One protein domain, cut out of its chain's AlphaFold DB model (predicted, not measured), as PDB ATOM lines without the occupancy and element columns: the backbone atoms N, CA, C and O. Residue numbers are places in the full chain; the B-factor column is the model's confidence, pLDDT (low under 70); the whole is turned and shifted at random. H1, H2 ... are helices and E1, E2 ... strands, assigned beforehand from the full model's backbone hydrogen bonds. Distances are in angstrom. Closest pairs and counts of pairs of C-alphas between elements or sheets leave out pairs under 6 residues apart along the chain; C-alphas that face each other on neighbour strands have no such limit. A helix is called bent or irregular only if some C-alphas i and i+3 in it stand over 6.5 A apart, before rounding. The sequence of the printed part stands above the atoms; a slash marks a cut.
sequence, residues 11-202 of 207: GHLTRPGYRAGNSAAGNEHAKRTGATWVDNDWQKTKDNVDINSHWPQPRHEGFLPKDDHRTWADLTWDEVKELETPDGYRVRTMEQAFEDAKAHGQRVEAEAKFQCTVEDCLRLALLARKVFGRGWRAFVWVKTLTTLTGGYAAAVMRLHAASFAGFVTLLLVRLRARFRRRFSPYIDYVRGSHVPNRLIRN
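Overview. This is residues 11 to 202 of the 207 residues of an uncharacterized protein of Nocardioides jejuensis (UniProt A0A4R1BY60). One strongly twisted sheet of seven strands runs through the domain, with H5, H6 and H7 packed over it. H3, H4 and long loops cover the end near E2, H1 and H2 sit near E1, and a long loop, residues 174 to 188, lies at the end with E5, E6 and E7. The printed part has 192 residues and is mixed, in the order H1 H2 E1 E2 H3 H4 H5 E3 H6 E4 H7 E5 E6 E7; the mixed sheet runs E2 E1 E3 E4 E5 E6 E7. It is compact, with a radius of gyration of the C-alphas of 16.1 A and spans of 46 by 34 by 31 A.

Along the chain. H1 is residues 18 to 21, its C-alpha 18 at (-16.794, 8.274, 35.969), and H2 is 24 to 32. E1, 37 to 44, is 22.1 A long; E2 is 50 to 52, H3 58 to 61, H4 77 to 82, and H5 94 to 103, 14.2 A. E3 is 107 to 112, 15.9 A. H6, 118 to 138, is 19.7 A long, irregular, with C-alphas 131 and 134 9.5 A apart and a kink of 122 degrees near residue 132. E4 is 140 to 145, 16.8 A; H7 151 to 164, 20.3 A; E5 168 to 173, 16.7 A; E6 189 to 192. E7 is 195 to 201, its C-alpha 201 at (-41.417, 20.924, 39.597).

Arrangement. E1 and E3 are parallel, N 38 to O 107 2.8 A. E3, H6, E4 and E4, H7, E5 are strand-helix-strand units, parallel neighbour strands with a helix between, both crossovers right-handed; N 110 to O 141 is 2.8 A and N 170 to O 142 2.9 A. E5 and E6 are parallel, N 171 to O 189 2.9 A. The hairpins E1 and E2, N 43 to O 51 3.0 A, and E6 and E7, N 190 to O 200 3.0 A, are antiparallel. H5 and H7 make two layers with the sheet, helices on one face; H7 is over E4 at a height over the sheet of 8.4 A. H6, on the same face as H7, touches it with residues 118 to 122 alone, at a steep tilt of 56 degrees; the closest C-alphas are Val 118 and Ala 161, 4.4 A. H5 touches H6, the closest C-alphas those of Glu 95 and Leu 127, 5.8 A, and H2, those of Ala 24 and Asp 100, 5.8 A. H1 and H2 only graze the sheet; H3 is not on it, and H4 only just not, with 4 pairs of C-alphas within 10 A. Every O i to N i+4 pair is within hydrogen-bond range in H2, H5 and H7; in H4 it is 1 of 2, in H6 12 of 17, and H1 and H3 are too short for one.

Size, cuts and confidence. The C-alphas of Glu 82 and Arg 180 are the two farthest apart, 47.4 A. The printed part has no cut; the links H3 to H4, H4 to H5 and E5 to E6 are long. The mean pLDDT of the printed part is 89.2; residues 14 to 17, 175 to 182, 193 to 199 and 202 are under 70.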
ATOM      1  N   GLY A  11     -25.217  15.295  29.667       70.81
ATOM      2  CA  GLY A  11     -24.085  14.420  29.405       70.81
ATOM      3  C   GLY A  11     -23.717  13.702  30.693       70.81
ATOM      4  O   GLY A  11     -23.368  14.347  31.675       70.81
ATOM      5  N   HIS A  12     -23.848  12.379  30.697       73.75
ATOM      6  CA  HIS A  12     -23.479  11.526  31.819       73.75
ATOM      7  C   HIS A  12     -22.655  10.368  31.261       73.75
ATOM      8  O   HIS A  12     -23.198   9.459  30.628       73.75
ATOM      9  N   LEU A  13     -21.337  10.447  31.434       70.06
ATOM     10  CA  LEU A  13     -20.399   9.444  30.944       70.06
ATOM     11  C   LEU A  13     -19.997   8.518  32.081       70.06
ATOM     12  O   LEU A  13     -19.238   8.887  32.966       70.06
ATOM     13  N   THR A  14     -20.509   7.289  32.028       62.28
ATOM     14  CA  THR A  14     -20.162   6.226  32.983       62.28
ATOM     15  C   THR A  14     -19.160   5.223  32.416       62.28
ATOM     16  O   THR A  14     -18.744   4.313  33.127       62.28
ATOM     17  N   ARG A  15     -18.814   5.324  31.125       53.19
ATOM     18  CA  ARG A  15     -17.882   4.422  30.430       53.19
ATOM     19  C   ARG A  15     -16.911   5.247  29.573       53.19
ATOM     20  O   ARG A  15     -17.392   6.119  28.854       53.19
ATOM     21  N   PRO A  16     -15.588   4.994  29.640       55.69
ATOM     22  CA  PRO A  16     -14.923   3.886  30.345       55.69
ATOM     23  C   PRO A  16     -14.794   4.053  31.876       55.69
ATOM     24  O   PRO A  16     -14.333   3.132  32.540       55.69
ATOM     25  N   GLY A  17     -15.252   5.165  32.458       67.69
ATOM     26  CA  GLY A  17     -15.335   5.362  33.912       67.69
ATOM     27  C   GLY A  17     -15.854   6.756  34.267       67.69
ATOM     28  O   GLY A  17     -15.896   7.627  33.401       67.69
ATOM     29  N   TYR A  18     -16.246   6.982  35.525       79.12
ATOM     30  CA  TYR A  18     -16.794   8.274  35.969       79.12
ATOM     31  C   TYR A  18     -15.775   9.421  35.913       79.12
ATOM     32  O   TYR A  18     -16.159  10.551  35.621       79.12
ATOM     33  N   ARG A  19     -14.473   9.133  36.056       77.25
ATOM     34  CA  ARG A  19     -13.404  10.115  35.799       77.25
ATOM     35  C   ARG A  19     -13.479  10.761  34.414       77.25
ATOM     36  O   ARG A  19     -13.191  11.944  34.279       77.25
ATOM     37  N   ALA A  20     -13.927  10.021  33.394       79.19
ATOM     38  CA  ALA A  20     -14.105  10.582  32.060       79.19
ATOM     39  C   ALA A  20     -15.219  11.636  32.072       79.19
ATOM     40  O   ALA A  20     -15.033  12.701  31.499       79.19
ATOM     41  N   GLY A  21     -16.330  11.381  32.774       80.38
ATOM     42  CA  GLY A  21     -17.413  12.352  32.961       80.38
ATOM     43  C   GLY A  21     -16.996  13.590  33.758       80.38
ATOM     44  O   GLY A  21     -17.392  14.690  33.400       80.38
ATOM     45  N   ASN A  22     -16.122  13.427  34.754       87.25
ATOM     46  CA  ASN A  22     -15.613  14.503  35.613       87.25
ATOM     47  C   ASN A  22     -14.334  15.186  35.069       87.25
ATOM     48  O   ASN A  22     -13.540  15.748  35.829       87.25
ATOM     49  N   SER A  23     -14.119  15.144  33.751       89.00
ATOM     50  CA  SER A  23     -12.948  15.716  33.070       89.00
ATOM     51  C   SER A  23     -13.346  16.691  31.958       89.00
ATOM     52  O   SER A  23     -14.454  16.624  31.422       89.00
ATOM     53  N   ALA A  24     -12.412  17.549  31.536       90.75
ATOM     54  CA  ALA A  24     -12.606  18.424  30.377       90.75
ATOM     55  C   ALA A  24     -12.932  17.630  29.094       90.75
ATOM     56  O   ALA A  24     -13.811  18.014  28.324       90.75
ATOM     57  N   ALA A  25     -12.300  16.465  28.902       89.81
ATOM     58  CA  ALA A  25     -12.596  15.566  27.785       89.81
ATOM     59  C   ALA A  25     -14.040  15.027  27.832       89.81
ATOM     60  O   ALA A  25     -14.680  14.856  26.791       89.81
ATOM     61  N   GLY A  26     -14.583  14.807  29.033       89.06
ATOM     62  CA  GLY A  26     -15.986  14.451  29.235       89.06
ATOM     63  C   GLY A  26     -16.946  15.547  28.802       89.06
ATOM     64  O   GLY A  26     -17.921  15.267  28.101       89.06
ATOM     65  N   ASN A  27     -16.643  16.796  29.160       90.00
ATOM     66  CA  ASN A  27     -17.434  17.959  28.757       90.00
ATOM     67  C   ASN A  27     -17.410  18.162  27.237       90.00
ATOM     68  O   ASN A  27     -18.467  18.349  26.626       90.00
ATOM     69  N   GLU A  28     -16.242  18.020  26.610       91.81
ATOM     70  CA  GLU A  28     -16.079  18.056  25.154       91.81
ATOM     71  C   GLU A  28     -16.901  16.951  24.468       91.81
ATOM     72  O   GLU A  28     -17.658  17.210  23.527       91.81
ATOM     73  N   HIS A  29     -16.850  15.716  24.972       90.31
ATOM     74  CA  HIS A  29     -17.687  14.634  24.452       90.31
ATOM     75  C   HIS A  29     -19.189  14.926  24.639       90.31
ATOM     76  O   HIS A  29     -19.995  14.748  23.718       90.31
ATOM     77  N   ALA A  30     -19.588  15.418  25.814       89.44
ATOM     78  CA  ALA A  30     -20.961  15.832  26.083       89.44
ATOM     79  C   ALA A  30     -21.404  16.938  25.106       89.44
ATOM     80  O   ALA A  30     -22.523  16.902  24.591       89.44
ATOM     81  N   LYS A  31     -20.517  17.878  24.764       90.19
ATOM     82  CA  LYS A  31     -20.786  18.937  23.790       90.19
ATOM     83  C   LYS A  31     -20.990  18.375  22.388       90.19
ATOM     84  O   LYS A  31     -21.997  18.702  21.760       90.19
ATOM     85  N   ARG A  32     -20.098  17.495  21.923       91.00
ATOM     86  CA  ARG A  32     -20.194  16.833  20.605       91.00
ATOM     87  C   ARG A  32     -21.474  16.020  20.452       91.00
ATOM     88  O   ARG A  32     -22.058  15.971  19.377       91.00
ATOM     89  N   THR A  33     -21.960  15.436  21.543       87.69
ATOM     90  CA  THR A  33     -23.239  14.716  21.558       87.69
ATOM     91  C   THR A  33     -24.447  15.639  21.755       87.69
ATOM     92  O   THR A  33     -25.574  15.156  21.843       87.69
ATOM     93  N   GLY A  34     -24.272  16.962  21.799       89.12
ATOM     94  CA  GLY A  34     -25.351  17.949  21.906       89.12
ATOM     95  C   GLY A  34     -25.941  18.100  23.312       89.12
ATOM     96  O   GLY A  34     -27.063  18.590  23.460       89.12
ATOM     97  N   ALA A  35     -25.243  17.644  24.354       89.00
ATOM     98  CA  ALA A  35     -25.653  17.893  25.728       89.00
ATOM     99  C   ALA A  35     -25.522  19.384  26.068       89.00
ATOM    100  O   ALA A  35     -24.519  20.034  25.775       89.00
ATOM    101  N   THR A  36     -26.557  19.916  26.714       91.62
ATOM    102  CA  THR A  36     -26.616  21.312  27.189       91.62
ATOM    103  C   THR A  36     -26.325  21.420  28.683       91.62
ATOM    104  O   THR A  36     -26.156  22.519  29.209       91.62
ATOM    105  N   TRP A  37     -26.281  20.275  29.363       93.75
ATOM    106  CA  TRP A  37     -25.950  20.127  30.770       93.75
ATOM    107  C   TRP A  37     -24.908  19.024  30.932       93.75
ATOM    108  O   TRP A  37     -24.954  18.043  30.190       93.75
ATOM    109  N   VAL A  38     -24.038  19.155  31.921       93.50
ATOM    110  CA  VAL A  38     -23.087  18.125  32.350       93.50
ATOM    111  C   VAL A  38     -23.339  17.749  33.801       93.50
ATOM    112  O   VAL A  38     -23.901  18.530  34.578       93.50
ATOM    113  N   ASP A  39     -22.999  16.510  34.119       92.88
ATOM    114  CA  ASP A  39     -23.099  15.932  35.447       92.88
ATOM    115  C   ASP A  39     -21.722  15.952  36.112       92.88
ATOM    116  O   ASP A  39     -20.845  15.219  35.666       92.88
ATOM    117  N   ASN A  40     -21.546  16.793  37.134       95.25
ATOM    118  CA  ASN A  40     -20.281  16.912  37.860       95.25
ATOM    119  C   ASN A  40     -20.494  16.455  39.302       95.25
ATOM    120  O   ASN A  40     -21.365  16.980  40.001       95.25
ATOM    121  N   ASP A  41     -19.701  15.498  39.761       96.25
ATOM    122  CA  ASP A  41     -19.814  14.945  41.106       96.25
ATOM    123  C   ASP A  41     -19.009  15.779  42.115       96.25
ATOM    124  O   ASP A  41     -17.803  15.943  41.989       96.25
ATOM    125  N   TRP A  42     -19.663  16.293  43.155       97.94
ATOM    126  CA  TRP A  42     -19.057  17.188  44.139       97.94
ATOM    127  C   TRP A  42     -18.675  16.445  45.426       97.94
ATOM    128  O   TRP A  42     -19.541  15.941  46.155       97.94
ATOM    129  N   GLN A  43     -17.371  16.436  45.710       97.38
ATOM    130  CA  GLN A  43     -16.731  15.918  46.925       97.38
ATOM    131  C   GLN A  43     -15.896  17.020  47.602       97.38
ATOM    132  O   GLN A  43     -15.745  18.121  47.064       97.38
ATOM    133  N   LYS A  44     -15.348  16.723  48.784       97.31
ATOM    134  CA  LYS A  44     -14.551  17.672  49.566       97.31
ATOM    135  C   LYS A  44     -13.320  17.008  50.183       97.31
ATOM    136  O   LYS A  44     -13.418  15.879  50.665       97.31
ATOM    137  N   THR A  45     -12.198  17.722  50.166       98.38
ATOM    138  CA  THR A  45     -10.953  17.328  50.840       98.38
ATOM    139  C   THR A  45     -10.994  17.619  52.345       98.38
ATOM    140  O   THR A  45     -11.873  18.340  52.830       98.38
ATOM    141  N   LYS A  46     -10.020  17.098  53.094       98.06
ATOM    142  CA  LYS A  46      -9.817  17.345  54.532       98.06
ATOM    143  C   LYS A  46      -9.726  18.833  54.884       98.06
ATOM    144  O   LYS A  46     -10.289  19.276  55.879       98.06
ATOM    145  N   ASP A  47      -9.030  19.599  54.054       98.12
ATOM    146  CA  ASP A  47      -8.794  21.043  54.171       98.12
ATOM    147  C   ASP A  47      -9.848  21.887  53.432       98.12
ATOM    148  O   ASP A  47      -9.631  23.060  53.137       98.12
ATOM    149  N   ASN A  48     -11.030  21.311  53.188       96.69
ATOM    150  CA  ASN A  48     -12.182  21.985  52.596       96.69
ATOM    151  C   ASN A  48     -11.905  22.587  51.208       96.69
ATOM    152  O   ASN A  48     -12.286  23.726  50.937       96.69
ATOM    153  N   VAL A  49     -11.315  21.821  50.292       98.19
ATOM    154  CA  VAL A  49     -11.300  22.131  48.856       98.19
ATOM    155  C   VAL A  49     -12.416  21.352  48.162       98.19
ATOM    156  O   VAL A  49     -12.574  20.150  48.363       98.19
ATOM    157  N   ASP A  50     -13.236  22.055  47.373       98.38
ATOM    158  CA  ASP A  50     -14.302  21.438  46.574       98.38
ATOM    159  C   ASP A  50     -13.708  20.801  45.315       98.38
ATOM    160  O   ASP A  50     -13.140  21.501  44.471       98.38
ATOM    161  N   ILE A  51     -13.881  19.489  45.163       98.31
ATOM    162  CA  ILE A  51     -13.304  18.707  44.062       98.31
ATOM    163  C   ILE A  51     -14.382  17.987  43.249       98.31
ATOM    164  O   ILE A  51     -15.471  17.699  43.756       98.31
ATOM    165  N   ASN A  52     -14.055  17.696  41.989       97.44
ATOM    166  CA  ASN A  52     -14.918  17.008  41.037       97.44
ATOM    167  C   ASN A  52     -14.542  15.516  40.936       97.44
ATOM    168  O   ASN A  52     -13.625  15.157  40.195       97.44
ATOM    169  N   SER A  53     -15.216  14.651  41.696       95.81
ATOM    170  CA  SER A  53     -14.978  13.198  41.713       95.81
ATOM    171  C   SER A  53     -16.223  12.430  42.158       95.81
ATOM    172  O   SER A  53     -16.986  12.874  43.015       95.81
ATOM    173  N   HIS A  54     -16.427  11.246  41.582       94.62
ATOM    174  CA  HIS A  54     -17.598  10.412  41.797       94.62
ATOM    175  C   HIS A  54     -17.497   9.559  43.057       94.62
ATOM    176  O   HIS A  54     -18.377   9.602  43.924       94.62
ATOM    177  N   TRP A  55     -16.450   8.740  43.146       93.31
ATOM    178  CA  TRP A  55     -16.287   7.792  44.245       93.31
ATOM    179  C   TRP A  55     -15.692   8.480  45.469       93.31
ATOM    180  O   TRP A  55     -14.896   9.389  45.306       93.31
ATOM    181  N   PRO A  56     -16.030   8.068  46.703       93.56
ATOM    182  CA  PRO A  56     -15.459   8.672  47.911       93.56
ATOM    183  C   PRO A  56     -13.982   8.321  48.141       93.56
ATOM    184  O   PRO A  56     -13.315   9.012  48.904       93.56
ATOM    185  N   GLN A  57     -13.489   7.244  47.521       95.69
ATOM    186  CA  GLN A  57     -12.106   6.777  47.632       95.69
ATOM    187  C   GLN A  57     -11.389   6.948  46.283       95.69
ATOM    188  O   GLN A  57     -11.919   6.452  45.279       95.69
ATOM    189  N   PRO A  58     -10.182   7.547  46.242       95.50
ATOM    190  CA  PRO A  58      -9.432   7.765  45.003       95.50
ATOM    191  C   PRO A  58      -9.170   6.479  44.217       95.50
ATOM    192  O   PRO A  58      -9.352   6.426  42.999       95.50
ATOM    193  N   ARG A  59      -8.826   5.388  44.909       94.31
ATOM    194  CA  ARG A  59      -8.554   4.091  44.274       94.31
ATOM    195  C   ARG A  59      -9.713   3.565  43.414       94.31
ATOM    196  O   ARG A  59      -9.476   2.870  42.430       94.31
ATOM    197  N   HIS A  60     -10.965   3.911  43.736       92.56
ATOM    198  CA  HIS A  60     -12.136   3.490  42.955       92.56
ATOM    199  C   HIS A  60     -12.296   4.279  41.644       92.56
ATOM    200  O   HIS A  60     -12.974   3.813  40.730       92.56
ATOM    201  N   GLU A  61     -11.650   5.441  41.520       89.19
ATOM    202  CA  GLU A  61     -11.516   6.179  40.253       89.19
ATOM    203  C   GLU A  61     -10.327   5.679  39.411       89.19
ATOM    204  O   GLU A  61     -10.236   5.965  38.210       89.19
ATOM    205  N   GLY A  62      -9.441   4.886  40.023       91.06
ATOM    206  CA  GLY A  62      -8.233   4.342  39.408       91.06
ATOM    207  C   GLY A  62      -6.957   5.133  39.699       91.06
ATOM    208  O   GLY A  62      -5.974   4.920  38.991       91.06
ATOM    209  N   PHE A  63      -6.966   6.027  40.693       93.88
ATOM    210  CA  PHE A  63      -5.761   6.729  41.144       93.88
ATOM    211  C   PHE A  63      -4.748   5.768  41.772       93.88
ATOM    212  O   PHE A  63      -5.122   4.738  42.343       93.88
ATOM    213  N   LEU A  64      -3.468   6.115  41.639       92.44
ATOM    214  CA  LEU A  64      -2.358   5.420  42.279       92.44
ATOM    215  C   LEU A  64      -1.964   6.118  43.599       92.44
ATOM    216  O   LEU A  64      -2.071   7.341  43.676       92.44
ATOM    217  N   PRO A  65      -1.482   5.367  44.608       92.88
ATOM    218  CA  PRO A  65      -1.368   3.910  44.624       92.88
ATOM    219  C   PRO A  65      -2.728   3.233  44.929       92.88
ATOM    220  O   PRO A  65      -3.612   3.812  45.558       92.88
ATOM    221  N   LYS A  66      -2.943   2.006  44.424       89.88
ATOM    222  CA  LYS A  66      -4.270   1.337  44.474       89.88
ATOM    223  C   LYS A  66      -4.658   0.809  45.860       89.88
ATOM    224  O   LYS A  66      -5.827   0.491  46.087       89.88
ATOM    225  N   ASP A  67      -3.683   0.675  46.745       92.06
ATOM    226  CA  ASP A  67      -3.810   0.242  48.133       92.06
ATOM    227  C   ASP A  67      -4.093   1.405  49.101       92.06
ATOM    228  O   ASP A  67      -4.288   1.167  50.289       92.06
ATOM    229  N   ASP A  68      -4.217   2.648  48.619       93.00
ATOM    230  CA  ASP A  68      -4.677   3.753  49.462       93.00
ATOM    231  C   ASP A  68      -6.195   3.670  49.714       93.00
ATOM    232  O   ASP A  68      -7.031   3.885  48.828       93.00
ATOM    233  N   HIS A  69      -6.558   3.338  50.954       95.44
ATOM    234  CA  HIS A  69      -7.940   3.196  51.414       95.44
ATOM    235  C   HIS A  69      -8.558   4.494  51.954       95.44
ATOM    236  O   HIS A  69      -9.748   4.495  52.301       95.44
ATOM    237  N   ARG A  70      -7.782   5.582  52.030       97.19
ATOM    238  CA  ARG A  70      -8.257   6.889  52.491       97.19
ATOM    239  C   ARG A  70      -9.373   7.410  51.587       97.19
ATOM    240  O   ARG A  70      -9.435   7.132  50.387       97.19
ATOM    241  N   THR A  71     -10.303   8.146  52.175       97.44
ATOM    242  CA  THR A  71     -11.327   8.890  51.439       97.44
ATOM    243  C   THR A  71     -10.823  10.289  51.109       97.44
ATOM    244  O   THR A  71      -9.845  10.756  51.685       97.44
ATOM    245  N   TRP A  72     -11.517  11.012  50.230       97.25
ATOM    246  CA  TRP A  72     -11.191  12.421  49.977       97.25
ATOM    247  C   TRP A  72     -11.172  13.270  51.254       97.25
ATOM    248  O   TRP A  72     -10.319  14.140  51.389       97.25
ATOM    249  N   ALA A  73     -12.048  12.976  52.220       97.31
ATOM    250  CA  ALA A  73     -12.117  13.699  53.490       97.31
ATOM    251  C   ALA A  73     -10.897  13.465  54.404       97.31
ATOM    252  O   ALA A  73     -10.711  14.207  55.366       97.31
ATOM    253  N   ASP A  74     -10.064  12.469  54.095       98.19
ATOM    254  CA  ASP A  74      -8.842  12.153  54.836       98.19
ATOM    255  C   ASP A  74      -7.592  12.802  54.213       98.19
ATOM    256  O   ASP A  74      -6.541  12.835  54.855       98.19
ATOM    257  N   LEU A  75      -7.704  13.331  52.988       98.38
ATOM    258  CA  LEU A  75      -6.605  13.898  52.201       98.38
ATOM    259  C   LEU A  75      -6.685  15.422  52.148       98.38
ATOM    260  O   LEU A  75      -7.756  15.981  51.922       98.38
ATOM    261  N   THR A  76      -5.554  16.098  52.301       98.50
ATOM    262  CA  THR A  76      -5.409  17.525  51.967       98.50
ATOM    263  C   THR A  76      -5.415  17.739  50.454       98.50
ATOM    264  O   THR A  76      -5.179  16.808  49.682       98.50
ATOM    265  N   TRP A  77      -5.656  18.966  49.994       98.00
ATOM    266  CA  TRP A  77      -5.572  19.268  48.567       98.00
ATOM    267  C   TRP A  77      -4.162  19.071  48.007       98.00
ATOM    268  O   TRP A  77      -4.020  18.639  46.865       98.00
ATOM    269  N   ASP A  78      -3.128  19.333  48.806       98.25
ATOM    270  CA  ASP A  78      -1.747  19.068  48.407       98.25
ATOM    271  C   ASP A  78      -1.518  17.583  48.118       98.25
ATOM    272  O   ASP A  78      -1.012  17.255  47.051       98.25
ATOM    273  N   GLU A  79      -2.006  16.684  48.976       97.94
ATOM    274  CA  GLU A  79      -1.960  15.241  48.708       97.94
ATOM    275  C   GLU A  79      -2.800  14.848  47.485       97.94
ATOM    276  O   GLU A  79      -2.371  14.026  46.680       97.94
ATOM    277  N   VAL A  80      -3.989  15.441  47.312       97.88
ATOM    278  CA  VAL A  80      -4.863  15.139  46.166       97.88
ATOM    279  C   VAL A  80      -4.229  15.551  44.836       97.88
ATOM    280  O   VAL A  80      -4.410  14.844  43.846       97.88
ATOM    281  N   LYS A  81      -3.480  16.658  44.787       96.81
ATOM    282  CA  LYS A  81      -2.789  17.105  43.564       96.81
ATOM    283  C   LYS A  81      -1.737  16.113  43.082       96.81
ATOM    284  O   LYS A  81      -1.528  16.029  41.872       96.81
ATOM    285  N   GLU A  82      -1.105  15.383  43.996       96.62
ATOM    286  CA  GLU A  82      -0.095  14.371  43.671       96.62
ATOM    287  C   GLU A  82      -0.708  13.077  43.118       96.62
ATOM    288  O   GLU A  82      -0.008  12.277  42.502       96.62
ATOM    289  N   LEU A  83      -2.022  12.878  43.283       95.88
ATOM    290  CA  LEU A  83      -2.707  11.710  42.746       95.88
ATOM    291  C   LEU A  83      -2.868  11.808  41.228       95.88
ATOM    292  O   LEU A  83      -3.416  12.770  40.682       95.88
ATOM    293  N   GLU A  84      -2.470  10.736  40.555       95.44
ATOM    294  CA  GLU A  84      -2.583  10.583  39.112       95.44
ATOM    295  C   GLU A  84      -3.039   9.161  38.762       95.44
ATOM    296  O   GLU A  84      -2.729   8.179  39.448       95.44
ATOM    297  N   THR A  85      -3.854   9.044  37.720       92.25
ATOM    298  CA  THR A  85      -4.242   7.755  37.138       92.25
ATOM    299  C   THR A  85      -3.232   7.325  36.063       92.25
ATOM    300  O   THR A  85      -2.517   8.162  35.520       92.25
ATOM    301  N   PRO A  86      -3.188   6.040  35.659       92.06
ATOM    302  CA  PRO A  86      -2.246   5.578  34.630       92.06
ATOM    303  C   PRO A  86      -2.355   6.284  33.267       92.06
ATOM    304  O   PRO A  86      -1.400   6.280  32.501       92.06
ATOM    305  N   ASP A  87      -3.521   6.858  32.950       89.12
ATOM    306  CA  ASP A  87      -3.782   7.641  31.735       89.12
ATOM    307  C   ASP A  87      -3.478   9.146  31.898       89.12
ATOM    308  O   ASP A  87      -3.816   9.937  31.018       89.12
ATOM    309  N   GLY A  88      -2.843   9.551  33.002       91.00
ATOM    310  CA  GLY A  88      -2.409  10.925  33.262       91.00
ATOM    311  C   GLY A  88      -3.508  11.868  33.764       91.00
ATOM    312  O   GLY A  88      -3.344  13.090  33.773       91.00
ATOM    313  N   TYR A  89      -4.675  11.338  34.145       91.44
ATOM    314  CA  TYR A  89      -5.756  12.154  34.689       91.44
ATOM    315  C   TYR A  89      -5.482  12.532  36.150       91.44
ATOM    316  O   TYR A  89      -5.078  11.709  36.973       91.44
ATOM    317  N   ARG A  90      -5.770  13.798  36.468       94.88
ATOM    318  CA  ARG A  90      -5.678  14.390  37.806       94.88
ATOM    319  C   ARG A  90      -7.029  14.952  38.230       94.88
ATOM    320  O   ARG A  90      -7.803  15.429  37.393       94.88
ATOM    321  N   VAL A  91      -7.302  14.904  39.533       95.75
ATOM    322  CA  VAL A  91      -8.534  15.454  40.115       95.75
ATOM    323  C   VAL A  91      -8.637  16.946  39.802       95.75
ATOM    324  O   VAL A  91      -7.662  17.689  39.908       95.75
ATOM    325  N   ARG A  92      -9.839  17.395  39.437       96.25
ATOM    326  CA  ARG A  92     -10.134  18.813  39.200       96.25
ATOM    327  C   ARG A  92     -10.812  19.419  40.416       96.25
ATOM    328  O   ARG A  92     -11.596  18.749  41.089       96.25
ATOM    329  N   THR A  93     -10.586  20.703  40.658       98.44
ATOM    330  CA  THR A  93     -11.443  21.459  41.576       98.44
ATOM    331  C   THR A  93     -12.821  21.680  40.944       98.44
ATOM    332  O   THR A  93     -12.983  21.639  39.720       98.44
ATOM    333  N   MET A  94     -13.838  21.958  41.761       98.44
ATOM    334  CA  MET A  94     -15.157  22.342  41.243       98.44
ATOM    335  C   MET A  94     -15.110  23.649  40.443       98.44
ATOM    336  O   MET A  94     -15.891  23.815  39.509       98.44
ATOM    337  N   GLU A  95     -14.180  24.554  40.763       98.56
ATOM    338  CA  GLU A  95     -13.946  25.764  39.973       98.56
ATOM    339  C   GLU A  95     -13.486  25.425  38.552       98.56
ATOM    340  O   GLU A  95     -14.136  25.837  37.593       98.56
ATOM    341  N   GLN A  96     -12.448  24.596  38.415       98.31
ATOM    342  CA  GLN A  96     -11.960  24.133  37.112       98.31
ATOM    343  C   GLN A  96     -13.057  23.405  36.324       98.31
ATOM    344  O   GLN A  96     -13.225  23.616  35.125       98.31
ATOM    345  N   ALA A  97     -13.861  22.578  36.999       97.50
ATOM    346  CA  ALA A  97     -14.976  21.876  36.368       97.50
ATOM    347  C   ALA A  97     -16.074  22.838  35.861       97.50
ATOM    348  O   ALA A  97     -16.716  22.572  34.840       97.50
ATOM    349  N   PHE A  98     -16.303  23.959  36.553       98.38
ATOM    350  CA  PHE A  98     -17.202  25.019  36.094       98.38
ATOM    351  C   PHE A  98     -16.620  25.801  34.914       98.38
ATOM    352  O   PHE A  98     -17.368  26.128  33.990       98.38
ATOM    353  N   GLU A  99     -15.320  26.096  34.926       98.44
ATOM    354  CA  GLU A  99     -14.630  26.768  33.819       98.44
ATOM    355  C   GLU A  99     -14.717  25.945  32.533       98.44
ATOM    356  O   GLU A  99     -15.105  26.487  31.495       98.44
ATOM    357  N   ASP A 100     -14.486  24.632  32.617       96.81
ATOM    358  CA  ASP A 100     -14.643  23.722  31.481       96.81
ATOM    359  C   ASP A 100     -16.079  23.766  30.941       96.81
ATOM    360  O   ASP A 100     -16.309  23.993  29.753       96.81
ATOM    361  N   ALA A 101     -17.080  23.603  31.815       96.69
ATOM    362  CA  ALA A 101     -18.481  23.639  31.403       96.69
ATOM    363  C   ALA A 101     -18.841  24.977  30.731       96.69
ATOM    364  O   ALA A 101     -19.532  24.997  29.706       96.69
ATOM    365  N   LYS A 102     -18.336  26.098  31.261       97.06
ATOM    366  CA  LYS A 102     -18.508  27.427  30.665       97.06
ATOM    367  C   LYS A 102     -17.873  27.508  29.278       97.06
ATOM    368  O   LYS A 102     -18.536  27.996  28.362       97.06
ATOM    369  N   ALA A 103     -16.646  27.013  29.109       97.06
ATOM    370  CA  ALA A 103     -15.935  27.014  27.831       97.06
ATOM    371  C   ALA A 103     -16.706  26.254  26.735       97.06
ATOM    372  O   ALA A 103     -16.730  26.682  25.582       97.06
ATOM    373  N   HIS A 104     -17.432  25.192  27.096       94.38
ATOM    374  CA  HIS A 104     -18.272  24.432  26.160       94.38
ATOM    375  C   HIS A 104     -19.714  24.972  26.018       94.38
ATOM    376  O   HIS A 104     -20.525  24.425  25.252       94.38
ATOM    377  N   GLY A 105     -20.068  26.052  26.724       94.88
ATOM    378  CA  GLY A 105     -21.423  26.614  26.740       94.88
ATOM    379  C   GLY A 105     -22.452  25.682  27.389       94.88
ATOM    380  O   GLY A 105     -23.614  25.645  26.975       94.88
ATOM    381  N   GLN A 106     -22.016  24.885  28.362       94.94
ATOM    382  CA  GLN A 106     -22.828  23.928  29.100       94.94
ATOM    383  C   GLN A 106     -23.209  24.475  30.479       94.94
ATOM    384  O   GLN A 106     -22.591  25.383  31.032       94.94
ATOM    385  N   ARG A 107     -24.276  23.908  31.033       96.62
ATOM    386  CA  ARG A 107     -24.713  24.116  32.417       96.62
ATOM    387  C   ARG A 107     -24.326  22.905  33.260       96.62
ATOM    388  O   ARG A 107     -24.068  21.840  32.713       96.62
ATOM    389  N   VAL A 108     -24.335  23.035  34.575       96.88
ATOM    390  CA  VAL A 108     -23.837  22.014  35.496       96.88
ATOM    391  C   VAL A 108     -24.940  21.555  36.438       96.88
ATOM    392  O   VAL A 108     -25.622  22.360  37.076       96.88
ATOM    393  N   GLU A 109     -25.112  20.243  36.537       96.62
ATOM    394  CA  GLU A 109     -25.751  19.611  37.683       96.62
ATOM    395  C   GLU A 109     -24.654  19.107  38.629       96.62
ATOM    396  O   GLU A 109     -24.078  18.054  38.381       96.62
ATOM    397  N   ALA A 110     -24.372  19.853  39.699       97.69
ATOM    398  CA  ALA A 110     -23.397  19.478  40.718       97.69
ATOM    399  C   ALA A 110     -24.028  18.478  41.702       97.69
ATOM    400  O   ALA A 110     -24.943  18.833  42.454       97.69
ATOM    401  N   GLU A 111     -23.591  17.221  41.688       97.38
ATOM    402  CA  GLU A 111     -24.110  16.180  42.571       97.38
ATOM    403  C   GLU A 111     -23.372  16.145  43.909       97.38
ATOM    404  O   GLU A 111     -22.247  15.673  43.984       97.38
ATOM    405  N   ALA A 112     -24.021  16.569  44.994       97.38
ATOM    406  CA  ALA A 112     -23.453  16.456  46.335       97.38
ATOM    407  C   ALA A 112     -23.360  14.979  46.764       97.38
ATOM    408  O   ALA A 112     -24.391  14.340  47.036       97.38
ATOM    409  N   LYS A 113     -22.128  14.455  46.838       94.81
ATOM    410  CA  LYS A 113     -21.813  13.068  47.238       94.81
ATOM    411  C   LYS A 113     -21.559  12.887  48.732       94.81
ATOM    412  O   LYS A 113     -21.667  11.774  49.238       94.81
ATOM    413  N   PHE A 114     -21.281  13.976  49.439       94.62
ATOM    414  CA  PHE A 114     -21.053  14.011  50.882       94.62
ATOM    415  C   PHE A 114     -22.181  14.764  51.600       94.62
ATOM    416  O   PHE A 114     -23.098  15.309  50.979       94.62
ATOM    417  N   GLN A 115     -22.166  14.768  52.933       95.94
ATOM    418  CA  GLN A 115     -23.102  15.572  53.717       95.94
ATOM    419  C   GLN A 115     -22.635  17.035  53.754       95.94
ATOM    420  O   GLN A 115     -21.945  17.441  54.682       95.94
ATOM    421  N   CYS A 116     -22.993  17.815  52.732       95.75
ATOM    422  CA  CYS A 116     -22.640  19.230  52.668       95.75
ATOM    423  C   CYS A 116     -23.391  20.074  53.709       95.75
ATOM    424  O   CYS A 116     -24.556  19.821  54.039       95.75
ATOM    425  N   THR A 117     -22.702  21.096  54.209       97.38
ATOM    426  CA  THR A 117     -23.243  22.128  55.099       97.38
ATOM    427  C   THR A 117     -23.722  23.351  54.307       97.38
ATOM    428  O   THR A 117     -23.497  23.466  53.101       97.38
ATOM    429  N   VAL A 118     -24.379  24.300  54.985       97.94
ATOM    430  CA  VAL A 118     -24.729  25.600  54.384       97.94
ATOM    431  C   VAL A 118     -23.475  26.347  53.922       97.94
ATOM    432  O   VAL A 118     -23.476  26.905  52.828       97.94
ATOM    433  N   GLU A 119     -22.405  26.322  54.717       98.06
ATOM    434  CA  GLU A 119     -21.132  26.971  54.392       98.06
ATOM    435  C   GLU A 119     -20.494  26.374  53.132       98.06
ATOM    436  O   GLU A 119     -20.099  27.118  52.234       98.06
ATOM    437  N   ASP A 120     -20.499  25.043  53.001       98.06
ATOM    438  CA  ASP A 120     -20.031  24.360  51.789       98.06
ATOM    439  C   ASP A 120     -20.793  24.832  50.547       98.06
ATOM    440  O   ASP A 120     -20.200  25.141  49.514       98.06
ATOM    441  N   CYS A 121     -22.121  24.938  50.642       98.50
ATOM    442  CA  CYS A 121     -22.930  25.428  49.533       98.50
ATOM    443  C   CYS A 121     -22.686  26.918  49.247       98.50
ATOM    444  O   CYS A 121     -22.661  27.312  48.084       98.50
ATOM    445  N   LEU A 122     -22.478  27.762  50.260       98.38
ATOM    446  CA  LEU A 122     -22.137  29.173  50.045       98.38
ATOM    447  C   LEU A 122     -20.785  29.324  49.333       98.38
ATOM    448  O   LEU A 122     -20.690  30.108  48.388       98.38
ATOM    449  N   ARG A 123     -19.778  28.529  49.711       98.19
ATOM    450  CA  ARG A 123     -18.474  28.472  49.035       98.19
ATOM    451  C   ARG A 123     -18.620  28.045  47.573       98.19
ATOM    452  O   ARG A 123     -18.166  28.766  46.685       98.19
ATOM    453  N   LEU A 124     -19.378  26.980  47.299       98.44
ATOM    454  CA  LEU A 124     -19.678  26.560  45.927       98.44
ATOM    455  C   LEU A 124     -20.410  27.655  45.123       98.44
ATOM    456  O   LEU A 124     -20.144  27.843  43.935       98.44
ATOM    457  N   ALA A 125     -21.320  28.409  45.753       98.50
ATOM    458  CA  ALA A 125     -22.026  29.519  45.109       98.50
ATOM    459  C   ALA A 125     -21.090  30.689  44.764       98.50
ATOM    460  O   ALA A 125     -21.283  31.342  43.733       98.50
ATOM    461  N   LEU A 126     -20.070  30.951  45.589       98.44
ATOM    462  CA  LEU A 126     -19.025  31.930  45.285       98.44
ATOM    463  C   LEU A 126     -18.193  31.491  44.075       98.44
ATOM    464  O   LEU A 126     -17.995  32.306  43.173       98.44
ATOM    465  N   LEU A 127     -17.807  30.211  43.993       98.31
ATOM    466  CA  LEU A 127     -17.127  29.654  42.814       98.31
ATOM    467  C   LEU A 127     -18.000  29.779  41.555       98.31
ATOM    468  O   LEU A 127     -17.563  30.304  40.533       98.31
ATOM    469  N   ALA A 128     -19.276  29.393  41.642       98.56
ATOM    470  CA  ALA A 128     -20.217  29.521  40.530       98.56
ATOM    471  C   ALA A 128     -20.392  30.984  40.087       98.56
ATOM    472  O   ALA A 128     -20.454  31.267  38.891       98.56
ATOM    473  N   ARG A 129     -20.449  31.933  41.032       98.50
ATOM    474  CA  ARG A 129     -20.525  33.370  40.733       98.50
ATOM    475  C   ARG A 129     -19.241  33.890  40.092       98.50
ATOM    476  O   ARG A 129     -19.343  34.702  39.174       98.50
ATOM    477  N   LYS A 130     -18.071  33.443  40.549       98.50
ATOM    478  CA  LYS A 130     -16.772  33.802  39.963       98.50
ATOM    479  C   LYS A 130     -16.701  33.358  38.500       98.50
ATOM    480  O   LYS A 130     -16.372  34.165  37.637       98.50
ATOM    481  N   VAL A 131     -17.119  32.127  38.207       98.56
ATOM    482  CA  VAL A 131     -17.045  31.562  36.852       98.56
ATOM    483  C   VAL A 131     -18.168  32.071  35.936       98.56
ATOM    484  O   VAL A 131     -17.894  32.562  34.840       98.56
ATOM    485  N   PHE A 132     -19.436  32.004  36.351       98.19
ATOM    486  CA  PHE A 132     -20.602  32.308  35.499       98.19
ATOM    487  C   PHE A 132     -21.185  33.724  35.687       98.19
ATOM    488  O   PHE A 132     -22.129  34.104  34.990       98.19
ATOM    489  N   GLY A 133     -20.657  34.522  36.617       97.75
ATOM    490  CA  GLY A 133     -21.095  35.898  36.867       97.75
ATOM    491  C   GLY A 133     -22.421  36.020  37.633       97.75
ATOM    492  O   GLY A 133     -22.884  35.103  38.315       97.75
ATOM    493  N   ARG A 134     -23.072  37.193  37.535       94.56
ATOM    494  CA  ARG A 134     -24.302  37.523  38.295       94.56
ATOM    495  C   ARG A 134     -25.472  36.560  38.026       94.56
ATOM    496  O   ARG A 134     -26.299  36.354  38.911       94.56
ATOM    497  N   GLY A 135     -25.521  35.945  36.843       94.44
ATOM    498  CA  GLY A 135     -26.565  35.008  36.415       94.44
ATOM    499  C   GLY A 135     -26.319  33.534  36.761       94.44
ATOM    500  O   GLY A 135     -27.051  32.678  36.266       94.44
ATOM    501  N   TRP A 136     -25.316  33.212  37.588       97.94
ATOM    502  CA  TRP A 136     -24.832  31.840  37.819       97.94
ATOM    503  C   TRP A 136     -25.911  30.805  38.185       97.94
ATOM    504  O   TRP A 136     -25.792  29.639  37.816       97.94
ATOM    505  N   ARG A 137     -27.005  31.211  38.847       95.75
ATOM    506  CA  ARG A 137     -28.121  30.316  39.227       95.75
ATOM    507  C   ARG A 137     -28.802  29.645  38.029       95.75
ATOM    508  O   ARG A 137     -29.418  28.591  38.170       95.75
ATOM    509  N   ALA A 138     -28.709  30.250  36.844       94.56
ATOM    510  CA  ALA A 138     -29.204  29.653  35.604       94.56
ATOM    511  C   ALA A 138     -28.279  28.548  35.061       94.56
ATOM    512  O   ALA A 138     -28.716  27.760  34.218       94.56
ATOM    513  N   PHE A 139     -27.033  28.496  35.542       96.81
ATOM    514  CA  PHE A 139     -25.968  27.624  35.058       96.81
ATOM    515  C   PHE A 139     -25.649  26.477  36.007       96.81
ATOM    516  O   PHE A 139     -25.328  25.410  35.510       96.81
ATOM    517  N   VAL A 140     -25.770  26.650  37.326       98.00
ATOM    518  CA  VAL A 140     -25.414  25.598  38.293       98.00
ATOM    519  C   VAL A 140     -26.615  25.211  39.142       98.00
ATOM    520  O   VAL A 140     -27.201  26.046  39.833       98.00
ATOM    521  N   TRP A 141     -26.991  23.937  39.080       97.62
ATOM    522  CA  TRP A 141     -28.008  23.327  39.937       97.62
ATOM    523  C   TRP A 141     -27.339  22.306  40.845       97.62
ATOM    524  O   TRP A 141     -26.468  21.572  40.389       97.62
ATOM    525  N   VAL A 142     -27.776  22.215  42.099       98.12
ATOM    526  CA  VAL A 142     -27.297  21.175  43.017       98.12
ATOM    527  C   VAL A 142     -28.278  20.017  43.014       98.12
ATOM    528  O   VAL A 142     -29.495  20.208  43.110       98.12
ATOM    529  N   LYS A 143     -27.750  18.802  42.923       96.12
ATOM    530  CA  LYS A 143     -28.540  17.581  43.010       96.12
ATOM    531  C   LYS A 143     -27.961  16.586  44.000       96.12
ATOM    532  O   LYS A 143     -26.822  16.705  44.432       96.12
ATOM    533  N   THR A 144     -28.758  15.587  44.358       95.31
ATOM    534  CA  THR A 144     -28.301  14.433  45.143       95.31
ATOM    535  C   THR A 144     -29.245  13.245  44.934       95.31
ATOM    536  O   THR A 144     -30.385  13.421  44.485       95.31
ATOM    537  N   LEU A 145     -28.793  12.031  45.253       91.50
ATOM    538  CA  LEU A 145     -29.589  10.803  45.166       91.50
ATOM    539  C   LEU A 145     -30.126  10.388  46.539       91.50
ATOM    540  O   LEU A 145     -29.432  10.433  47.552       91.50
ATOM    541  N   THR A 146     -31.349   9.859  46.544       88.69
ATOM    542  CA  THR A 146     -31.979   9.231  47.726       88.69
ATOM    543  C   THR A 146     -31.286   7.963  48.225       88.69
ATOM    544  O   THR A 146     -31.586   7.515  49.325       88.69
ATOM    545  N   THR A 147     -30.400   7.371  47.424       87.00
ATOM    546  CA  THR A 147     -29.701   6.113  47.724       87.00
ATOM    547  C   THR A 147     -28.272   6.316  48.225       87.00
ATOM    548  O   THR A 147     -27.575   5.331  48.442       87.00
ATOM    549  N   LEU A 148     -27.810   7.561  48.382       87.69
ATOM    550  CA  LEU A 148     -26.542   7.829  49.065       87.69
ATOM    551  C   LEU A 148     -26.674   7.558  50.568       87.69
ATOM    552  O   LEU A 148     -27.784   7.483  51.103       87.69
ATOM    553  N   THR A 149     -25.535   7.470  51.257       85.81
ATOM    554  CA  THR A 149     -25.462   7.304  52.714       85.81
ATOM    555  C   THR A 149     -26.384   8.295  53.433       85.81
ATOM    556  O   THR A 149     -26.421   9.486  53.103       85.81
ATOM    557  N   GLY A 150     -27.167   7.778  54.387       86.56
ATOM    558  CA  GLY A 150     -28.197   8.521  55.129       86.56
ATOM    559  C   GLY A 150     -29.560   8.638  54.423       86.56
ATOM    560  O   GLY A 150     -30.507   9.191  54.988       86.56
ATOM    561  N   GLY A 151     -29.694   8.108  53.204       89.44
ATOM    562  CA  GLY A 151     -30.971   7.946  52.514       89.44
ATOM    563  C   GLY A 151     -31.696   9.262  52.196       89.44
ATOM    564  O   GLY A 151     -31.087  10.305  51.945       89.44
ATOM    565  N   TYR A 152     -33.033   9.225  52.214       88.56
ATOM    566  CA  TYR A 152     -33.873  10.391  51.907       88.56
ATOM    567  C   TYR A 152     -33.674  11.557  52.884       88.56
ATOM    568  O   TYR A 152     -33.639  12.704  52.448       88.56
ATOM    569  N   ALA A 153     -33.534  11.283  54.185       89.62
ATOM    570  CA  ALA A 153     -33.371  12.332  55.190       89.62
ATOM    571  C   ALA A 153     -32.085  13.140  54.944       89.62
ATOM    572  O   ALA A 153     -32.139  14.365  54.847       89.62
ATOM    573  N   ALA A 154     -30.957  12.456  54.727       92.75
ATOM    574  CA  ALA A 154     -29.697  13.109  54.370       92.75
ATOM    575  C   ALA A 154     -29.796  13.867  53.037       92.75
ATOM    576  O   ALA A 154     -29.344  15.008  52.940       92.75
ATOM    577  N   ALA A 155     -30.460  13.287  52.031       93.00
ATOM    578  CA  ALA A 155     -30.706  13.963  50.759       93.00
ATOM    579  C   ALA A 155     -31.492  15.277  50.937       93.00
ATOM    580  O   ALA A 155     -31.126  16.291  50.345       93.00
ATOM    581  N   VAL A 156     -32.531  15.298  51.780       92.31
ATOM    582  CA  VAL A 156     -33.278  16.527  52.095       92.31
ATOM    583  C   VAL A 156     -32.389  17.552  52.796       92.31
ATOM    584  O   VAL A 156     -32.469  18.728  52.455       92.31
ATOM    585  N   MET A 157     -31.523  17.130  53.720       95.56
ATOM    586  CA  MET A 157     -30.607  18.042  54.417       95.56
ATOM    587  C   MET A 157     -29.573  18.672  53.473       95.56
ATOM    588  O   MET A 157     -29.360  19.881  53.537       95.56
ATOM    589  N   ARG A 158     -29.000  17.900  52.537       96.81
ATOM    590  CA  ARG A 158     -28.112  18.439  51.485       96.81
ATOM    591  C   ARG A 158     -28.832  19.483  50.628       96.81
ATOM    592  O   ARG A 158     -28.309  20.563  50.371       96.81
ATOM    593  N   LEU A 159     -30.063  19.180  50.205       96.62
ATOM    594  CA  LEU A 159     -30.858  20.103  49.391       96.62
ATOM    595  C   LEU A 159     -31.354  21.317  50.191       96.62
ATOM    596  O   LEU A 159     -31.494  22.391  49.619       96.62
ATOM    597  N   HIS A 160     -31.550  21.194  51.506       96.44
ATOM    598  CA  HIS A 160     -31.806  22.337  52.382       96.44
ATOM    599  C   HIS A 160     -30.622  23.309  52.385       96.44
ATOM    600  O   HIS A 160     -30.822  24.491  52.106       96.44
ATOM    601  N   ALA A 161     -29.401  22.811  52.600       97.81
ATOM    602  CA  ALA A 161     -28.189  23.627  52.547       97.81
ATOM    603  C   ALA A 161     -28.017  24.324  51.184       97.81
ATOM    604  O   ALA A 161     -27.805  25.537  51.115       97.81
ATOM    605  N   ALA A 162     -28.211  23.585  50.089       98.00
ATOM    606  CA  ALA A 162     -28.128  24.138  48.740       98.00
ATOM    607  C   ALA A 162     -29.224  25.180  48.451       98.00
ATOM    608  O   ALA A 162     -28.948  26.234  47.874       98.00
ATOM    609  N   SER A 163     -30.463  24.921  48.881       97.50
ATOM    610  CA  SER A 163     -31.567  25.876  48.750       97.50
ATOM    611  C   SER A 163     -31.286  27.157  49.534       97.50
ATOM    612  O   SER A 163     -31.626  28.234  49.047       97.50
ATOM    613  N   PHE A 164     -30.672  27.064  50.718       97.00
ATOM    614  CA  PHE A 164     -30.294  28.230  51.520       97.00
ATOM    615  C   PHE A 164     -29.242  29.090  50.805       97.00
ATOM    616  O   PHE A 164     -29.394  30.306  50.717       97.00
ATOM    617  N   ALA A 165     -28.236  28.466  50.185       97.38
ATOM    618  CA  ALA A 165     -27.254  29.158  49.342       97.38
ATOM    619  C   ALA A 165     -27.841  29.695  48.012       97.38
ATOM    620  O   ALA A 165     -27.160  30.361  47.227       97.38
ATOM    621  N   GLY A 166     -29.129  29.445  47.753       96.50
ATOM    622  CA  GLY A 166     -29.863  29.972  46.607       96.50
ATOM    623  C   GLY A 166     -29.655  29.191  45.312       96.50
ATOM    624  O   GLY A 166     -29.872  29.758  44.238       96.50
ATOM    625  N   PHE A 167     -29.230  27.926  45.393       97.94
ATOM    626  CA  PHE A 167     -29.233  27.024  44.244       97.94
ATOM    627  C   PHE A 167     -30.650  26.585  43.895       97.94
ATOM    628  O   PHE A 167     -31.516  26.435  44.756       97.94
ATOM    629  N   VAL A 168     -30.848  26.280  42.614       96.31
ATOM    630  CA  VAL A 168     -31.932  25.390  42.215       96.31
ATOM    631  C   VAL A 168     -31.558  23.964  42.606       96.31
ATOM    632  O   VAL A 168     -30.447  23.507  42.328       96.31
ATOM    633  N   THR A 169     -32.500  23.258  43.220       96.06
ATOM    634  CA  THR A 169     -32.278  21.938  43.817       96.06
ATOM    635  C   THR A 169     -32.989  20.820  43.055       96.06
ATOM    636  O   THR A 169     -34.137  20.953  42.621       96.06
ATOM    637  N   LEU A 170     -32.315  19.681  42.898       93.56
ATOM    638  CA  LEU A 170     -32.850  18.506  42.212       93.56
ATOM    639  C   LEU A 170     -32.655  17.234  43.043       93.56
ATOM    640  O   LEU A 170     -31.536  16.814  43.314       93.56
ATOM    641  N   LEU A 171     -33.750  16.557  43.385       91.50
ATOM    642  CA  LEU A 171     -33.694  15.237  44.005       91.50
ATOM    643  C   LEU A 171     -33.753  14.131  42.946       91.50
ATOM    644  O   LEU A 171     -34.700  14.066  42.156       91.50
ATOM    645  N   LEU A 172     -32.780  13.219  42.978       89.38
ATOM    646  CA  LEU A 172     -32.783  12.005  42.173       89.38
ATOM    647  C   LEU A 172     -33.336  10.801  42.957       89.38
ATOM    648  O   LEU A 172     -32.826  10.411  44.012       89.38
ATOM    649  N   VAL A 173     -34.381  10.172  42.414       85.44
ATOM    650  CA  VAL A 173     -35.067   9.020  43.025       85.44
ATOM    651  C   VAL A 173     -34.809   7.761  42.195       85.44
ATOM    652  O   VAL A 173     -35.236   7.691  41.042       85.44
ATOM    653  N   ARG A 174     -34.106   6.765  42.759       74.44
ATOM    654  CA  ARG A 174     -33.736   5.522  42.041       74.44
ATOM    655  C   ARG A 174     -34.607   4.297  42.333       74.44
ATOM    656  O   ARG A 174     -34.541   3.338  41.573       74.44
ATOM    657  N   LEU A 175     -35.451   4.327  43.361       61.53
ATOM    658  CA  LEU A 175     -36.349   3.216  43.706       61.53
ATOM    659  C   LEU A 175     -37.808   3.553  43.373       61.53
ATOM    660  O   LEU A 175     -38.174   4.730  43.327       61.53
ATOM    661  N   ARG A 176     -38.675   2.528  43.255       54.78
ATOM    662  CA  ARG A 176     -40.148   2.638  43.392       54.78
ATOM    663  C   ARG A 176     -40.540   3.067  44.815       54.78
ATOM    664  O   ARG A 176     -41.466   2.522  45.411       54.78
ATOM    665  N   ALA A 177     -39.833   4.030  45.394       51.31
ATOM    666  CA  ALA A 177     -40.298   4.707  46.577       51.31
ATOM    667  C   ALA A 177     -41.659   5.291  46.194       51.31
ATOM    668  O   ALA A 177     -41.753   6.163  45.328       51.31
ATOM    669  N   ARG A 178     -42.724   4.722  46.770       47.81
ATOM    670  CA  ARG A 178     -44.084   5.248  46.707       47.81
ATOM    671  C   ARG A 178     -44.050   6.614  47.393       47.81
ATOM    672  O   ARG A 178     -44.432   6.743  48.550       47.81
ATOM    673  N   PHE A 179     -43.525   7.625  46.705       54.19
ATOM    674  CA  PHE A 179     -43.480   9.003  47.168       54.19
ATOM    675  C   PHE A 179     -44.910   9.540  47.121       54.19
ATOM    676  O   PHE A 179     -45.339  10.163  46.158       54.19
ATOM    677  N   ARG A 180     -45.674   9.217  48.167       47.81
ATOM    678  CA  ARG A 180     -47.053   9.664  48.397       47.81
ATOM    679  C   ARG A 180     -47.126  10.993  49.167       47.81
ATOM    680  O   ARG A 180     -48.190  11.347  49.656       47.81
ATOM    681  N   ARG A 181     -46.017  11.728  49.323       53.53
ATOM    682  CA  ARG A 181     -45.936  12.929  50.177       53.53
ATOM    683  C   ARG A 181     -45.623  14.199  49.389       53.53
ATOM    684  O   ARG A 181     -44.922  14.147  48.381       53.53
ATOM    685  N   ARG A 182     -46.097  15.340  49.916       63.41
ATOM    686  CA  ARG A 182     -45.566  16.679  49.611       63.41
ATOM    687  C   ARG A 182     -44.039  16.626  49.721       63.41
ATOM    688  O   ARG A 182     -43.513  16.166  50.735       63.41
ATOM    689  N   PHE A 183     -43.337  17.048  48.675       72.31
ATOM    690  CA  PHE A 183     -41.883  17.155  48.727       72.31
ATOM    691  C   PHE A 183     -41.495  18.274  49.689       72.31
ATOM    692  O   PHE A 183     -42.194  19.283  49.788       72.31
ATOM    693  N   SER A 184     -40.361  18.093  50.369       80.12
ATOM    694  CA  SER A 184     -39.759  19.145  51.186       80.12
ATOM    695  C   SER A 184     -39.713  20.475  50.410       80.12
ATOM    696  O   SER A 184     -39.404  20.462  49.212       80.12
ATOM    697  N   PRO A 185     -39.996  21.624  51.058       85.19
ATOM    698  CA  PRO A 185     -39.976  22.932  50.398       85.19
ATOM    699  C   PRO A 185     -38.594  23.305  49.844       85.19
ATOM    700  O   PRO A 185     -38.486  24.229  49.041       85.19
ATOM    701  N   TYR A 186     -37.545  22.579  50.233       89.56
ATOM    702  CA  TYR A 186     -36.175  22.771  49.760       89.56
ATOM    703  C   TYR A 186     -35.852  22.017  48.471       89.56
ATOM    704  O   TYR A 186     -34.710  22.036  48.040       89.56
ATOM    705  N   ILE A 187     -36.824  21.317  47.883       89.81
ATOM    706  CA  ILE A 187     -36.662  20.576  46.631       89.81
ATOM    707  C   ILE A 187     -37.435  21.320  45.546       89.81
ATOM    708  O   ILE A 187     -38.662  21.381  45.612       89.81
ATOM    709  N   ASP A 188     -36.748  21.867  44.543       90.62
ATOM    710  CA  ASP A 188     -37.385  22.517  43.392       90.62
ATOM    711  C   ASP A 188     -37.847  21.497  42.356       90.62
ATOM    712  O   ASP A 188     -38.937  21.631  41.789       90.62
ATOM    713  N   TYR A 189     -37.024  20.476  42.109       89.12
ATOM    714  CA  TYR A 189     -37.263  19.473  41.081       89.12
ATOM    715  C   TYR A 189     -37.002  18.053  41.568       89.12
ATOM    716  O   TYR A 189     -36.127  17.800  42.393       89.12
ATOM    717  N   VAL A 190     -37.720  17.101  40.977       86.19
ATOM    718  CA  VAL A 190     -37.494  15.664  41.164       86.19
ATOM    719  C   VAL A 190     -37.321  14.994  39.802       86.19
ATOM    720  O   VAL A 190     -38.069  15.296  38.868       86.19
ATOM    721  N   ARG A 191     -36.341  14.089  39.688       84.81
ATOM    722  CA  ARG A 191     -36.096  13.236  38.510       84.81
ATOM    723  C   ARG A 191     -35.865  11.793  38.970       84.81
ATOM    724  O   ARG A 191     -35.165  11.570  39.950       84.81
ATOM    725  N   GLY A 192     -36.439  10.801  38.289       74.50
ATOM    726  CA  GLY A 192     -36.303   9.399  38.707       74.50
ATOM    727  C   GLY A 192     -36.398   8.389  37.570       74.50
ATOM    728  O   GLY A 192     -36.888   8.704  36.490       74.50
ATOM    729  N   SER A 193     -35.939   7.166  37.832       58.03
ATOM    730  CA  SER A 193     -35.846   6.058  36.864       58.03
ATOM    731  C   SER A 193     -37.201   5.582  36.323       58.03
ATOM    732  O   SER A 193     -37.277   5.103  35.196       58.03
ATOM    733  N   HIS A 194     -38.284   5.751  37.086       50.22
ATOM    734  CA  HIS A 194     -39.642   5.351  36.688       50.22
ATOM    735  C   HIS A 194     -40.502   6.503  36.143       50.22
ATOM    736  O   HIS A 194     -41.649   6.285  35.760       50.22
ATOM    737  N   VAL A 195     -39.963   7.729  36.090       43.81
ATOM    738  CA  VAL A 195     -40.628   8.887  35.478       43.81
ATOM    739  C   VAL A 195     -39.752   9.337  34.305       43.81
ATOM    740  O   VAL A 195     -38.696   9.913  34.543       43.81
ATOM    741  N   PRO A 196     -40.131   9.083  33.041       44.56
ATOM    742  CA  PRO A 196     -39.205   9.088  31.902       44.56
ATOM    743  C   PRO A 196     -38.452  10.418  31.748       44.56
ATOM    744  O   PRO A 196     -39.003  11.338  31.159       44.56
ATOM    745  N   ASN A 197     -37.222  10.545  32.273       51.06
ATOM    746  CA  ASN A 197     -36.384  11.762  32.258       51.06
ATOM    747  C   ASN A 197     -37.162  13.085  32.432       51.06
ATOM    748  O   ASN A 197     -36.828  14.110  31.832       51.06
ATOM    749  N   ARG A 198     -38.240  13.060  33.221       60.38
ATOM    750  CA  ARG A 198     -39.136  14.201  33.422       60.38
ATOM    751  C   ARG A 198     -38.732  14.901  34.704       60.38
ATOM    752  O   ARG A 198     -38.572  14.267  35.741       60.38
ATOM    753  N   LEU A 199     -38.600  16.217  34.615       65.00
ATOM    754  CA  LEU A 199     -38.445  17.082  35.773       65.00
ATOM    755  C   LEU A 199     -39.825  17.447  36.284       65.00
ATOM    756  O   LEU A 199     -40.587  18.130  35.597       65.00
ATOM    757  N   ILE A 200     -40.142  16.986  37.486       70.50
ATOM    758  CA  ILE A 200     -41.360  17.385  38.178       70.50
ATOM    759  C   ILE A 200     -40.995  18.576  39.050       70.50
ATOM    760  O   ILE A 200     -40.211  18.429  39.985       70.50
ATOM    761  N   ARG A 201     -41.534  19.754  38.726       75.00
ATOM    762  CA  ARG A 201     -41.417  20.924  39.597       75.00
ATOM    763  C   ARG A 201     -42.251  20.684  40.849       75.00
ATOM    764  O   ARG A 201     -43.447  20.417  40.731       75.00
ATOM    765  N   ASN A 202     -41.640  20.818  42.018       66.31
ATOM    766  CA  ASN A 202     -42.366  20.842  43.275       66.31
ATOM    767  C   ASN A 202     -43.227  22.117  43.315       66.31
ATOM    768  O   ASN A 202     -42.681  23.218  43.161       66.31
TER     769      ASN A 202